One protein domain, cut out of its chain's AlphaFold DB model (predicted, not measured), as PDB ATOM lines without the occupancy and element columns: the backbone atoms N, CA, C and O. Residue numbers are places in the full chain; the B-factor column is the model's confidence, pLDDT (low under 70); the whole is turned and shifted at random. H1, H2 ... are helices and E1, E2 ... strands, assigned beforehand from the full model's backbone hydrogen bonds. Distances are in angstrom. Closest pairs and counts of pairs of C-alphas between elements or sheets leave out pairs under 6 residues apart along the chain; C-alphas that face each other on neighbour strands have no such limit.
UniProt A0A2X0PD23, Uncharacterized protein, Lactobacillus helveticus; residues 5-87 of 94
ATOM      1  N   SER A   5     -24.158  -4.529  -9.989       92.06
ATOM      2  CA  SER A   5     -22.990  -3.823 -10.530       92.06
ATOM      3  C   SER A   5     -22.115  -3.230  -9.419       92.06
ATOM      4  O   SER A   5     -20.909  -3.466  -9.396       92.06
ATOM      5  N   ALA A   6     -22.719  -2.557  -8.434       88.31
ATOM      6  CA  ALA A   6     -21.984  -2.002  -7.299       88.31
ATOM      7  C   ALA A   6     -21.271  -3.094  -6.479       88.31
ATOM      8  O   ALA A   6     -20.109  -2.930  -6.112       88.31
ATOM      9  N   LEU A   7     -21.934  -4.231  -6.241       89.81
ATOM     10  CA  LEU A   7     -21.335  -5.359  -5.519       89.81
ATOM     11  C   LEU A   7     -20.166  -5.984  -6.293       89.81
ATOM     12  O   LEU A   7     -19.117  -6.250  -5.709       89.81
ATOM     13  N   LYS A   8     -20.313  -6.170  -7.612       92.19
ATOM     14  CA  LYS A   8     -19.231  -6.669  -8.474       92.19
ATOM     15  C   LYS A   8     -18.041  -5.716  -8.487       92.19
ATOM     16  O   LYS A   8     -16.916  -6.167  -8.302       92.19
ATOM     17  N   ASN A   9     -18.279  -4.414  -8.636       90.75
ATOM     18  CA  ASN A   9     -17.217  -3.407  -8.593       90.75
ATOM     19  C   ASN A   9     -16.451  -3.449  -7.270       90.75
ATOM     20  O   ASN A   9     -15.223  -3.374  -7.282       90.75
ATOM     21  N   GLN A  10     -17.145  -3.652  -6.146       89.88
ATOM     22  CA  GLN A  10     -16.485  -3.814  -4.854       89.88
ATOM     23  C   GLN A  10     -15.618  -5.081  -4.799       89.88
ATOM     24  O   GLN A  10     -14.496  -5.017  -4.304       89.88
ATOM     25  N   ILE A  11     -16.091  -6.217  -5.330       92.44
ATOM     26  CA  ILE A  11     -15.268  -7.435  -5.428       92.44
ATOM     27  C   ILE A  11     -14.009  -7.153  -6.253       92.44
ATOM     28  O   ILE A  11     -12.909  -7.451  -5.793       92.44
ATOM     29  N   TYR A  12     -14.146  -6.549  -7.437       92.00
ATOM     30  CA  TYR A  12     -13.004  -6.229  -8.301       92.00
ATOM     31  C   TYR A  12     -12.000  -5.299  -7.622       92.00
ATOM     32  O   TYR A  12     -10.793  -5.496  -7.752       92.00
ATOM     33  N   PHE A  13     -12.488  -4.283  -6.913       89.75
ATOM     34  CA  PHE A  13     -11.642  -3.380  -6.145       89.75
ATOM     35  C   PHE A  13     -10.875  -4.137  -5.055       89.75
ATOM     36  O   PHE A  13      -9.652  -4.053  -5.004       89.75
ATOM     37  N   ASN A  14     -11.572  -4.943  -4.253       89.94
ATOM     38  CA  ASN A  14     -10.977  -5.706  -3.161       89.94
ATOM     39  C   ASN A  14      -9.945  -6.730  -3.656       89.94
ATOM     40  O   ASN A  14      -8.876  -6.834  -3.072       89.94
ATOM     41  N   VAL A  15     -10.226  -7.459  -4.743       90.75
ATOM     42  CA  VAL A  15      -9.265  -8.410  -5.333       90.75
ATOM     43  C   VAL A  15      -8.019  -7.684  -5.832       90.75
ATOM     44  O   VAL A  15      -6.911  -8.156  -5.597       90.75
ATOM     45  N   LYS A  16      -8.171  -6.516  -6.473       89.69
ATOM     46  CA  LYS A  16      -7.022  -5.705  -6.895       89.69
ATOM     47  C   LYS A  16      -6.173  -5.264  -5.706       89.69
ATOM     48  O   LYS A  16      -4.962  -5.425  -5.757       89.69
ATOM     49  N   GLN A  17      -6.801  -4.752  -4.649       87.00
ATOM     50  CA  GLN A  17      -6.091  -4.339  -3.436       87.00
ATOM     51  C   GLN A  17      -5.405  -5.519  -2.740       87.00
ATOM     52  O   GLN A  17      -4.262  -5.391  -2.334       87.00
ATOM     53  N   MET A  18      -6.048  -6.687  -2.664       88.50
ATOM     54  CA  MET A  18      -5.427  -7.870  -2.065       88.50
ATOM     55  C   MET A  18      -4.244  -8.390  -2.880       88.50
ATOM     56  O   MET A  18      -3.269  -8.811  -2.282       88.50
ATOM     57  N   LEU A  19      -4.316  -8.390  -4.216       87.50
ATOM     58  CA  LEU A  19      -3.256  -8.942  -5.070       87.50
ATOM     59  C   LEU A  19      -2.076  -7.992  -5.283       87.50
ATOM     60  O   LEU A  19      -0.943  -8.450  -5.377       87.50
ATOM     61  N   PHE A  20      -2.349  -6.696  -5.414       83.94
ATOM     62  CA  PHE A  20      -1.339  -5.688  -5.748       83.94
ATOM     63  C   PHE A  20      -0.994  -4.773  -4.571       83.94
ATOM     64  O   PHE A  20      -0.117  -3.922  -4.698       83.94
ATOM     65  N   GLY A  21      -1.663  -4.968  -3.436       79.62
ATOM     66  CA  GLY A  21      -1.442  -4.202  -2.228       79.62
ATOM     67  C   GLY A  21      -1.908  -2.757  -2.303       79.62
ATOM     68  O   GLY A  21      -2.348  -2.240  -3.335       79.62
ATOM     69  N   GLY A  22      -1.768  -2.091  -1.161       81.75
ATOM     70  CA  GLY A  22      -1.557  -0.653  -1.125       81.75
ATOM     71  C   GLY A  22      -0.065  -0.364  -1.288       81.75
ATOM     72  O   GLY A  22       0.772  -1.153  -0.857       81.75
ATOM     73  N   PHE A  23       0.267   0.769  -1.897       87.38
ATOM     74  CA  PHE A  23       1.629   1.296  -1.924       87.38
ATOM     75  C   PHE A  23       1.698   2.528  -1.022       87.38
ATOM     76  O   PHE A  23       0.859   3.423  -1.148       87.38
ATOM     77  N   TYR A  24       2.684   2.587  -0.126       86.38
ATOM     78  CA  TYR A  24       2.963   3.781   0.671       86.38
ATOM     79  C   TYR A  24       4.357   4.329   0.332       86.38
ATOM     80  O   TYR A  24       5.381   3.763   0.703       86.38
ATOM     81  N   GLY A  25       4.419   5.453  -0.379       88.25
ATOM     82  CA  GLY A  25       5.688   6.061  -0.790       88.25
ATOM     83  C   GLY A  25       5.536   6.999  -1.983       88.25
ATOM     84  O   GLY A  25       4.424   7.263  -2.436       88.25
ATOM     85  N   SER A  26       6.662   7.500  -2.486       92.75
ATOM     86  CA  SER A  26       6.744   8.271  -3.734       92.75
ATOM     87  C   SER A  26       7.133   7.395  -4.927       92.75
ATOM     88  O   SER A  26       7.645   6.293  -4.745       92.75
ATOM     89  N   ASP A  27       6.987   7.911  -6.151       92.38
ATOM     90  CA  ASP A  27       7.341   7.197  -7.392       92.38
ATOM     91  C   ASP A  27       8.780   6.653  -7.395       92.38
ATOM     92  O   ASP A  27       9.043   5.545  -7.854       92.38
ATOM     93  N   SER A  28       9.720   7.384  -6.788       95.44
ATOM     94  CA  SER A  28      11.114   6.944  -6.622       95.44
ATOM     95  C   SER A  28      11.285   5.677  -5.770       95.44
ATOM     96  O   SER A  28      12.335   5.040  -5.825       95.44
ATOM     97  N   GLN A  29      10.275   5.306  -4.983       94.75
ATOM     98  CA  GLN A  29      10.278   4.160  -4.073       94.75
ATOM     99  C   GLN A  29       9.468   2.974  -4.615       94.75
ATOM    100  O   GLN A  29       9.338   1.972  -3.922       94.75
ATOM    101  N   MET A  30       8.956   3.039  -5.851       91.44
ATOM    102  CA  MET A  30       8.182   1.942  -6.460       91.44
ATOM    103  C   MET A  30       8.964   0.626  -6.579       91.44
ATOM    104  O   MET A  30       8.374  -0.445  -6.631       91.44
ATOM    105  N   ASN A  31      10.297   0.676  -6.588       90.94
ATOM    106  CA  ASN A  31      11.131  -0.530  -6.624       90.94
ATOM    107  C   ASN A  31      11.379  -1.145  -5.229       90.94
ATOM    108  O   ASN A  31      11.982  -2.212  -5.130       90.94
ATOM    109  N   ASP A  32      10.942  -0.491  -4.148       90.75
ATOM    110  CA  ASP A  32      11.090  -0.983  -2.777       90.75
ATOM    111  C   ASP A  32       9.886  -1.855  -2.395       90.75
ATOM    112  O   ASP A  32       8.818  -1.368  -2.023       90.75
ATOM    113  N   SER A  33      10.071  -3.176  -2.462       87.12
ATOM    114  CA  SER A  33       9.028  -4.159  -2.129       87.12
ATOM    115  C   SER A  33       8.453  -4.019  -0.712       87.12
ATOM    116  O   SER A  33       7.305  -4.402  -0.489       87.12
ATOM    117  N   SER A  34       9.196  -3.425   0.234       88.38
ATOM    118  CA  SER A  34       8.710  -3.199   1.602       88.38
ATOM    119  C   SER A  34       7.615  -2.129   1.686       88.38
ATOM    120  O   SER A  34       6.902  -2.061   2.683       88.38
ATOM    121  N   ARG A  35       7.446  -1.320   0.629       89.88
ATOM    122  CA  ARG A  35       6.422  -0.266   0.513       89.88
ATOM    123  C   ARG A  35       5.053  -0.769   0.085       89.88
ATOM    124  O   ARG A  35       4.095   0.002   0.080       89.88
ATOM    125  N   TYR A  36       4.965  -2.035  -0.291       87.44
ATOM    126  CA  TYR A  36       3.724  -2.676  -0.690       87.44
ATOM    127  C   TYR A  36       3.160  -3.460   0.496       87.44
ATOM    128  O   TYR A  36       3.901  -4.152   1.194       87.44
ATOM    129  N   THR A  37       1.857  -3.340   0.737       87.19
ATOM    130  CA  THR A  37       1.147  -3.999   1.847       87.19
ATOM    131  C   THR A  37       0.200  -5.090   1.336       87.19
ATOM    132  O   THR A  37       0.116  -5.327   0.137       87.19
ATOM    133  N   GLU A  38      -0.535  -5.758   2.232       86.12
ATOM    134  CA  GLU A  38      -1.559  -6.775   1.907       86.12
ATOM    135  C   GLU A  38      -1.034  -8.102   1.323       86.12
ATOM    136  O   GLU A  38      -1.827  -8.946   0.894       86.12
ATOM    137  N   TRP A  39       0.281  -8.345   1.353       83.25
ATOM    138  CA  TRP A  39       0.882  -9.600   0.881       83.25
ATOM    139  C   TRP A  39       0.301 -10.834   1.576       83.25
ATOM    140  O   TRP A  39       0.142 -11.893   0.964       83.25
ATOM    141  N   GLU A  40      -0.064 -10.701   2.850       85.19
ATOM    142  CA  GLU A  40      -0.739 -11.742   3.610       85.19
ATOM    143  C   GLU A  40      -2.103 -12.099   3.015       85.19
ATOM    144  O   GLU A  40      -2.424 -13.283   2.903       85.19
ATOM    145  N   HIS A  41      -2.884 -11.101   2.591       87.19
ATOM    146  CA  HIS A  41      -4.187 -11.321   1.971       87.19
ATOM    147  C   HIS A  41      -4.056 -11.932   0.571       87.19
ATOM    148  O   HIS A  41      -4.812 -12.852   0.251       87.19
ATOM    149  N   ALA A  42      -3.069 -11.511  -0.236       86.69
ATOM    150  CA  ALA A  42      -2.731 -12.185  -1.497       86.69
ATOM    151  C   ALA A  42      -2.410 -13.667  -1.262       86.69
ATOM    152  O   ALA A  42      -2.951 -14.552  -1.931       86.69
ATOM    153  N   GLY A  43      -1.545 -13.938  -0.281       85.50
ATOM    154  CA  GLY A  43      -1.142 -15.285   0.097       85.50
ATOM    155  C   GLY A  43      -2.321 -16.134   0.567       85.50
ATOM    156  O   GLY A  43      -2.449 -17.289   0.162       85.50
ATOM    157  N   ASP A  44      -3.225 -15.582   1.374       85.31
ATOM    158  CA  ASP A  44      -4.407 -16.306   1.847       85.31
ATOM    159  C   ASP A  44      -5.402 -16.591   0.723       85.31
ATOM    160  O   ASP A  44      -5.912 -17.718   0.632       85.31
ATOM    161  N   LEU A  45      -5.631 -15.619  -0.162       86.56
ATOM    162  CA  LEU A  45      -6.511 -15.758  -1.320       86.56
ATOM    163  C   LEU A  45      -6.005 -16.840  -2.280       86.56
ATOM    164  O   LEU A  45      -6.777 -17.699  -2.703       86.56
ATOM    165  N   LEU A  46      -4.705 -16.830  -2.584       84.69
ATOM    166  CA  LEU A  46      -4.083 -17.748  -3.542       84.69
ATOM    167  C   LEU A  46      -3.647 -19.082  -2.921       84.69
ATOM    168  O   LEU A  46      -3.389 -20.039  -3.643       84.69
ATOM    169  N   GLY A  47      -3.592 -19.172  -1.589       80.06
ATOM    170  CA  GLY A  47      -3.024 -20.336  -0.909       80.06
ATOM    171  C   GLY A  47      -1.513 -20.437  -1.084       80.06
ATOM    172  O   GLY A  47      -1.016 -21.533  -1.311       80.06
ATOM    173  N   CYS A  48      -0.830 -19.297  -0.981       82.00
ATOM    174  CA  CYS A  48       0.620 -19.152  -1.115       82.00
ATOM    175  C   CYS A  48       1.255 -18.369   0.057       82.00
ATOM    176  O   CYS A  48       2.375 -17.876  -0.068       82.00
ATOM    177  N   ARG A  49       0.543 -18.197   1.184       78.69
ATOM    178  CA  ARG A  49       1.034 -17.453   2.355       78.69
ATOM    179  C   ARG A  49       2.176 -18.172   3.081       78.69
ATOM    180  O   ARG A  49       3.056 -17.517   3.630       78.69
ATOM    181  N   THR A  50       2.166 -19.503   3.143       72.69
ATOM    182  CA  THR A  50       3.104 -20.307   3.943       72.69
ATOM    183  C   THR A  50       3.492 -21.627   3.275       72.69
ATOM    184  O   THR A  50       2.677 -22.351   2.720       72.69
ATOM    185  N   LYS A  51       4.737 -22.076   3.446       67.38
ATOM    186  CA  LYS A  51       5.181 -23.348   2.840       67.38
ATOM    187  C   LYS A  51       4.498 -24.605   3.405       67.38
ATOM    188  O   LYS A  51       4.450 -25.620   2.718       67.38
ATOM    189  N   HIS A  52       4.002 -24.560   4.644       65.75
ATOM    190  CA  HIS A  52       3.549 -25.756   5.373       65.75
ATOM    191  C   HIS A  52       2.037 -25.834   5.588       65.75
ATOM    192  O   HIS A  52       1.492 -26.933   5.681       65.75
ATOM    193  N   TYR A  53       1.354 -24.691   5.679       67.38
ATOM    194  CA  TYR A  53      -0.063 -24.641   6.043       67.38
ATOM    195  C   TYR A  53      -0.960 -24.264   4.871       67.38
ATOM    196  O   TYR A  53      -2.186 -24.326   4.985       67.38
ATOM    197  N   ASP A  54      -0.388 -23.954   3.717       72.31
ATOM    198  CA  ASP A  54      -1.167 -23.665   2.529       72.31
ATOM    199  C   ASP A  54      -1.873 -24.908   1.991       72.31
ATOM    200  O   ASP A  54      -1.438 -26.051   2.152       72.31
ATOM    201  N   ALA A  55      -3.033 -24.691   1.382       69.31
ATOM    202  CA  ALA A  55      -3.827 -25.755   0.795       69.31
ATOM    203  C   ALA A  55      -3.867 -25.577  -0.716       69.31
ATOM    204  O   ALA A  55      -4.348 -24.555  -1.195       69.31
ATOM    205  N   LYS A  56      -3.425 -26.612  -1.445       68.31
ATOM    206  CA  LYS A  56      -3.431 -26.654  -2.920       68.31
ATOM    207  C   LYS A  56      -4.824 -26.455  -3.524       68.31
ATOM    208  O   LYS A  56      -4.943 -26.002  -4.653       68.31
ATOM    209  N   THR A  57      -5.873 -26.836  -2.794       65.50
ATOM    210  CA  THR A  57      -7.273 -26.641  -3.184       65.50
ATOM    211  C   THR A  57      -8.069 -26.089  -2.004       65.50
ATOM    212  O   THR A  57      -7.982 -26.593  -0.876       65.50
ATOM    213  N   LYS A  58      -8.843 -25.031  -2.260       74.56
ATOM    214  CA  LYS A  58      -9.712 -24.366  -1.285       74.56
ATOM    215  C   LYS A  58     -11.111 -24.226  -1.878       74.56
ATOM    216  O   LYS A  58     -11.257 -23.897  -3.051       74.56
ATOM    217  N   TYR A  59     -12.130 -24.453  -1.061       84.69
ATOM    218  CA  TYR A  59     -13.467 -23.944  -1.346       84.69
ATOM    219  C   TYR A  59     -13.443 -22.439  -1.125       84.69
ATOM    220  O   TYR A  59     -12.839 -21.984  -0.155       84.69
ATOM    221  N   PHE A  60     -14.075 -21.676  -2.007       87.44
ATOM    222  CA  PHE A  60     -14.070 -20.223  -1.927       87.44
ATOM    223  C   PHE A  60     -15.496 -19.689  -1.870       87.44
ATOM    224  O   PHE A  60     -16.356 -20.117  -2.640       87.44
ATOM    225  N   GLY A  61     -15.742 -18.763  -0.949       89.75
ATOM    226  CA  GLY A  61     -17.028 -18.102  -0.779       89.75
ATOM    227  C   GLY A  61     -16.857 -16.608  -0.548       89.75
ATOM    228  O   GLY A  61     -15.875 -16.169   0.052       89.75
ATOM    229  N   ILE A  62     -17.834 -15.834  -1.020       92.12
ATOM    230  CA  ILE A  62     -17.924 -14.392  -0.781       92.12
ATOM    231  C   ILE A  62     -19.253 -14.108  -0.088       92.12
ATOM    232  O   ILE A  62     -20.299 -14.577  -0.538       92.12
ATOM    233  N   SER A  63     -19.224 -13.309   0.975       92.50
ATOM    234  CA  SER A  63     -20.427 -12.767   1.603       92.50
ATOM    235  C   SER A  63     -20.338 -11.251   1.764       92.50
ATOM    236  O   SER A  63     -19.258 -10.658   1.799       92.50
ATOM    237  N   PHE A  64     -21.505 -10.616   1.838       91.19
ATOM    238  CA  PHE A  64     -21.643  -9.179   2.026       91.19
ATOM    239  C   PHE A  64     -22.418  -8.913   3.308       91.19
ATOM    240  O   PHE A  64     -23.457  -9.524   3.548       91.19
ATOM    241  N   SER A  65     -21.941  -7.963   4.103       88.69
ATOM    242  CA  SER A  65     -22.620  -7.506   5.314       88.69
ATOM    243  C   SER A  65     -22.731  -5.984   5.318       88.69
ATOM    244  O   SER A  65     -21.835  -5.273   4.857       88.69
ATOM    245  N   GLY A  66     -23.868  -5.476   5.793       85.88
ATOM    246  CA  GLY A  66     -24.034  -4.051   6.065       85.88
ATOM    247  C   GLY A  66     -23.353  -3.678   7.379       85.88
ATOM    248  O   GLY A  66     -23.284  -4.496   8.295       85.88
ATOM    249  N   LEU A  67     -22.873  -2.443   7.483       83.06
ATOM    250  CA  LEU A  67     -22.353  -1.914   8.739       83.06
ATOM    251  C   LEU A  67     -23.496  -1.318   9.569       83.06
ATOM    252  O   LEU A  67     -24.364  -0.610   9.054       83.06
ATOM    253  N   LYS A  68     -23.511  -1.619  10.872       84.94
ATOM    254  CA  LYS A  68     -24.515  -1.075  11.794       84.94
ATOM    255  C   LYS A  68     -24.370   0.448  11.847       84.94
ATOM    256  O   LYS A  68     -23.298   0.947  12.167       84.94
ATOM    257  N   GLY A  69     -25.447   1.169  11.544       86.69
ATOM    258  CA  GLY A  69     -25.463   2.637  11.554       86.69
ATOM    259  C   GLY A  69     -24.863   3.306  10.312       86.69
ATOM    260  O   GLY A  69     -24.908   4.526  10.225       86.69
ATOM    261  N   ASP A  70     -24.359   2.544   9.336       85.25
ATOM    262  CA  ASP A  70     -23.848   3.093   8.078       85.25
ATOM    263  C   ASP A  70     -24.324   2.247   6.892       85.25
ATOM    264  O   ASP A  70     -23.708   1.261   6.481       85.25
ATOM    265  N   SER A  71     -25.454   2.656   6.312       79.81
ATOM    266  CA  SER A  71     -26.031   1.999   5.142       79.81
ATOM    267  C   SER A  71     -25.302   2.325   3.843       79.81
ATOM    268  O   SER A  71     -25.655   1.736   2.822       79.81
ATOM    269  N   SER A  72     -24.316   3.229   3.842       81.50
ATOM    270  CA  SER A  72     -23.531   3.582   2.653       81.50
ATOM    271  C   SER A  72     -22.386   2.596   2.413       81.50
ATOM    272  O   SER A  72     -22.081   2.268   1.265       81.50
ATOM    273  N   LYS A  73     -21.863   1.977   3.476       81.88
ATOM    274  CA  LYS A  73     -20.747   1.027   3.408       81.88
ATOM    275  C   LYS A  73     -21.190  -0.438   3.440       81.88
ATOM    276  O   LYS A  73     -22.238  -0.785   3.990       81.88
ATOM    277  N   ILE A  74     -20.373  -1.301   2.839       85.06
ATOM    278  CA  ILE A  74     -20.483  -2.760   2.956       85.06
ATOM    279  C   ILE A  74     -19.148  -3.330   3.386       85.06
ATOM    280  O   ILE A  74     -18.101  -2.851   2.957       85.06
ATOM    281  N   SER A  75     -19.199  -4.387   4.180       86.94
ATOM    282  CA  SER A  75     -18.054  -5.249   4.416       86.94
ATOM    283  C   SER A  75     -18.188  -6.486   3.530       86.94
ATOM    284  O   SER A  75     -19.251  -7.116   3.478       86.94
ATOM    285  N   VAL A  76     -17.123  -6.792   2.791       90.94
ATOM    286  CA  VAL A  76     -17.022  -7.974   1.931       90.94
ATOM    287  C   VAL A  76     -16.109  -8.971   2.620       90.94
ATOM    288  O   VAL A  76     -14.960  -8.646   2.910       90.94
ATOM    289  N   HIS A  77     -16.600 -10.184   2.837       91.94
ATOM    290  CA  HIS A  77     -15.820 -11.273   3.411       91.94
ATOM    291  C   HIS A  77     -15.496 -12.261   2.300       91.94
ATOM    292  O   HIS A  77     -16.409 -12.822   1.696       91.94
ATOM    293  N   MET A  78     -14.210 -12.454   2.012       91.38
ATOM    294  CA  MET A  78     -13.724 -13.450   1.054       91.38
ATOM    295  C   MET A  78     -13.043 -14.571   1.833       91.38
ATOM    296  O   MET A  78     -12.081 -14.324   2.555       91.38
ATOM    297  N   MET A  79     -13.553 -15.795   1.723       87.94
ATOM    298  CA  MET A  79     -13.108 -16.912   2.552       87.94
ATOM    299  C   MET A  79     -12.674 -18.090   1.690       87.94
ATOM    300  O   MET A  79     -13.482 -18.659   0.959       87.94
ATOM    301  N   GLY A  80     -11.406 -18.480   1.822       86.06
ATOM    302  CA  GLY A  80     -10.866 -19.722   1.278       86.06
ATOM    303  C   GLY A  80     -10.734 -20.787   2.368       86.06
ATOM    304  O   GLY A  80      -9.952 -20.616   3.300       86.06
ATOM    305  N   VAL A  81     -11.449 -21.906   2.251       83.06
ATOM    306  CA  VAL A  81     -11.436 -23.002   3.233       83.06
ATOM    307  C   VAL A  81     -10.832 -24.261   2.621       83.06
ATOM    308  O   VAL A  81     -11.337 -24.817   1.646       83.06
ATOM    309  N   ALA A  82      -9.745 -24.747   3.216       79.88
ATOM    310  CA  ALA A  82      -9.119 -26.001   2.814       79.88
ATOM    311  C   ALA A  82      -9.982 -27.215   3.191       79.88
ATOM    312  O   ALA A  82     -10.568 -27.256   4.274       79.88
ATOM    313  N   LYS A  83      -9.960 -28.265   2.358       76.69
ATOM    314  CA  LYS A  83     -10.717 -29.513   2.588       76.69
ATOM    315  C   LYS A  83     -10.497 -30.129   3.981       76.69
ATOM    316  O   LYS A  83     -11.434 -30.670   4.555       76.69
ATOM    317  N   ARG A  84      -9.296 -30.008   4.560       75.50
ATOM    318  CA  ARG A  84      -8.982 -30.514   5.913       75.50
ATOM    319  C   ARG A  84      -9.846 -29.897   7.023       75.50
ATOM    320  O   ARG A  84     -10.192 -30.592   7.967       75.50
ATOM    321  N   TYR A  85     -10.262 -28.634   6.890       75.12
ATOM    322  CA  TYR A  85     -11.160 -27.984   7.860       75.12
ATOM    323  C   TYR A  85     -12.618 -28.428   7.705       75.12
ATOM    324  O   TYR A  85     -13.444 -28.182   8.576       75.12
ATOM    325  N   ILE A  86     -12.930 -29.112   6.605       73.88
ATOM    326  CA  ILE A  86     -14.267 -29.613   6.283       73.88
ATOM    327  C   ILE A  86     -14.413 -31.073   6.742       73.88
ATOM    328  O   ILE A  86     -15.528 -31.542   6.916       73.88
ATOM    329  N   GLN A  87     -13.332 -31.802   7.046       60.72
ATOM    330  CA  GLN A  87     -13.381 -33.245   7.353       60.72
ATOM    331  C   GLN A  87     -14.152 -33.650   8.634       60.72
ATOM    332  O   GLN A  87     -14.395 -34.837   8.824       60.72
TER     333      GLN A  87
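What this domain is: This is residues 5 to 87 of the 94 residues of an uncharacterized protein of Lactobacillus helveticus (UniProt A0A2X0PD23). A long two-stranded hairpin, E1 and E2, forms one side of the model, and two helices, H1 and H2, lie near its E2 strand, meeting each other in a corner at the end of H1. A long loop, residues 21 to 38, reaches away from the hairpin and makes one end of the longest axis, while the short helix H3 lies at the other end, following E2. The printed part has 83 residues, with three named helices and two named strands in the order H1, H2, E1, E2, H3; the sheet has the order E1 - E2, antiparallel, and the class is mixed, helices and strands. The whole is loose, with a radius of gyration of the C-alphas of 15.6 A, and only just flat, with spans of 48 by 41 by 22 A.

How they stand to each other: E1, residues 58 to 67, and E2, residues 70 to 82, are antiparallel neighbours in a hairpin with a tight link, their directions 164 degrees apart. N 63 and O 77 are within hydrogen-bond range at 2.9 A, as are N 59 and O 81 at 2.8 A. E2 bends by 65 degrees at residue 73. H1, residues 5 to 20, has 2 pairs of C-alphas within 8 A of E2, the closest being those of Ile 11 and Val 76 at 7.6 A. H1 and E1 are only just apart, the closest C-alphas being 8.5 A from each other. H2, residues 39 to 46, has 4 such pairs with E2, the closest being the C-alphas of Leu 45 and Gly 80 at 6.4 A. H1 touches H2 with residues 18 to 20 alone, the closest C-alphas being those of Leu 19 and Ala 42 at 4.9 A. Their lines stand at a steep tilt of 61 degrees and run opposite ways. H3, residues 83 to 86, touches no helix; the closest C-alphas of E1 and H3 are those of Lys 58 and Lys 83, 6.5 A apart. In H1 and H2 every O i to N i+4 pair is within hydrogen-bond range; H3 is too short for such a pair.

Where its parts are: E1 is 27.6 A long from first to last C-alpha, and E2 is 33.0 A. H1 is 22.3 A, from C-alpha 5 at (-22.990, -3.823, -10.530). H2 is 10.5 A and begins with C-alpha 39 at (0.882, -9.600, 0.881). H3 is 5.1 A and ends with C-alpha 86 at (-14.267, -29.613, 6.283).

The domain as a whole: The C-alphas farthest apart, those of Ser 28 and Gln 87, are 49.1 A apart. The printed part has no cut. The links H1 to H2, 18 residues, and H2 to E1, 11 residues, are long. The mean pLDDT of the printed part is 84.6, with residues 51 to 53, 55 to 57 and 87 under 70.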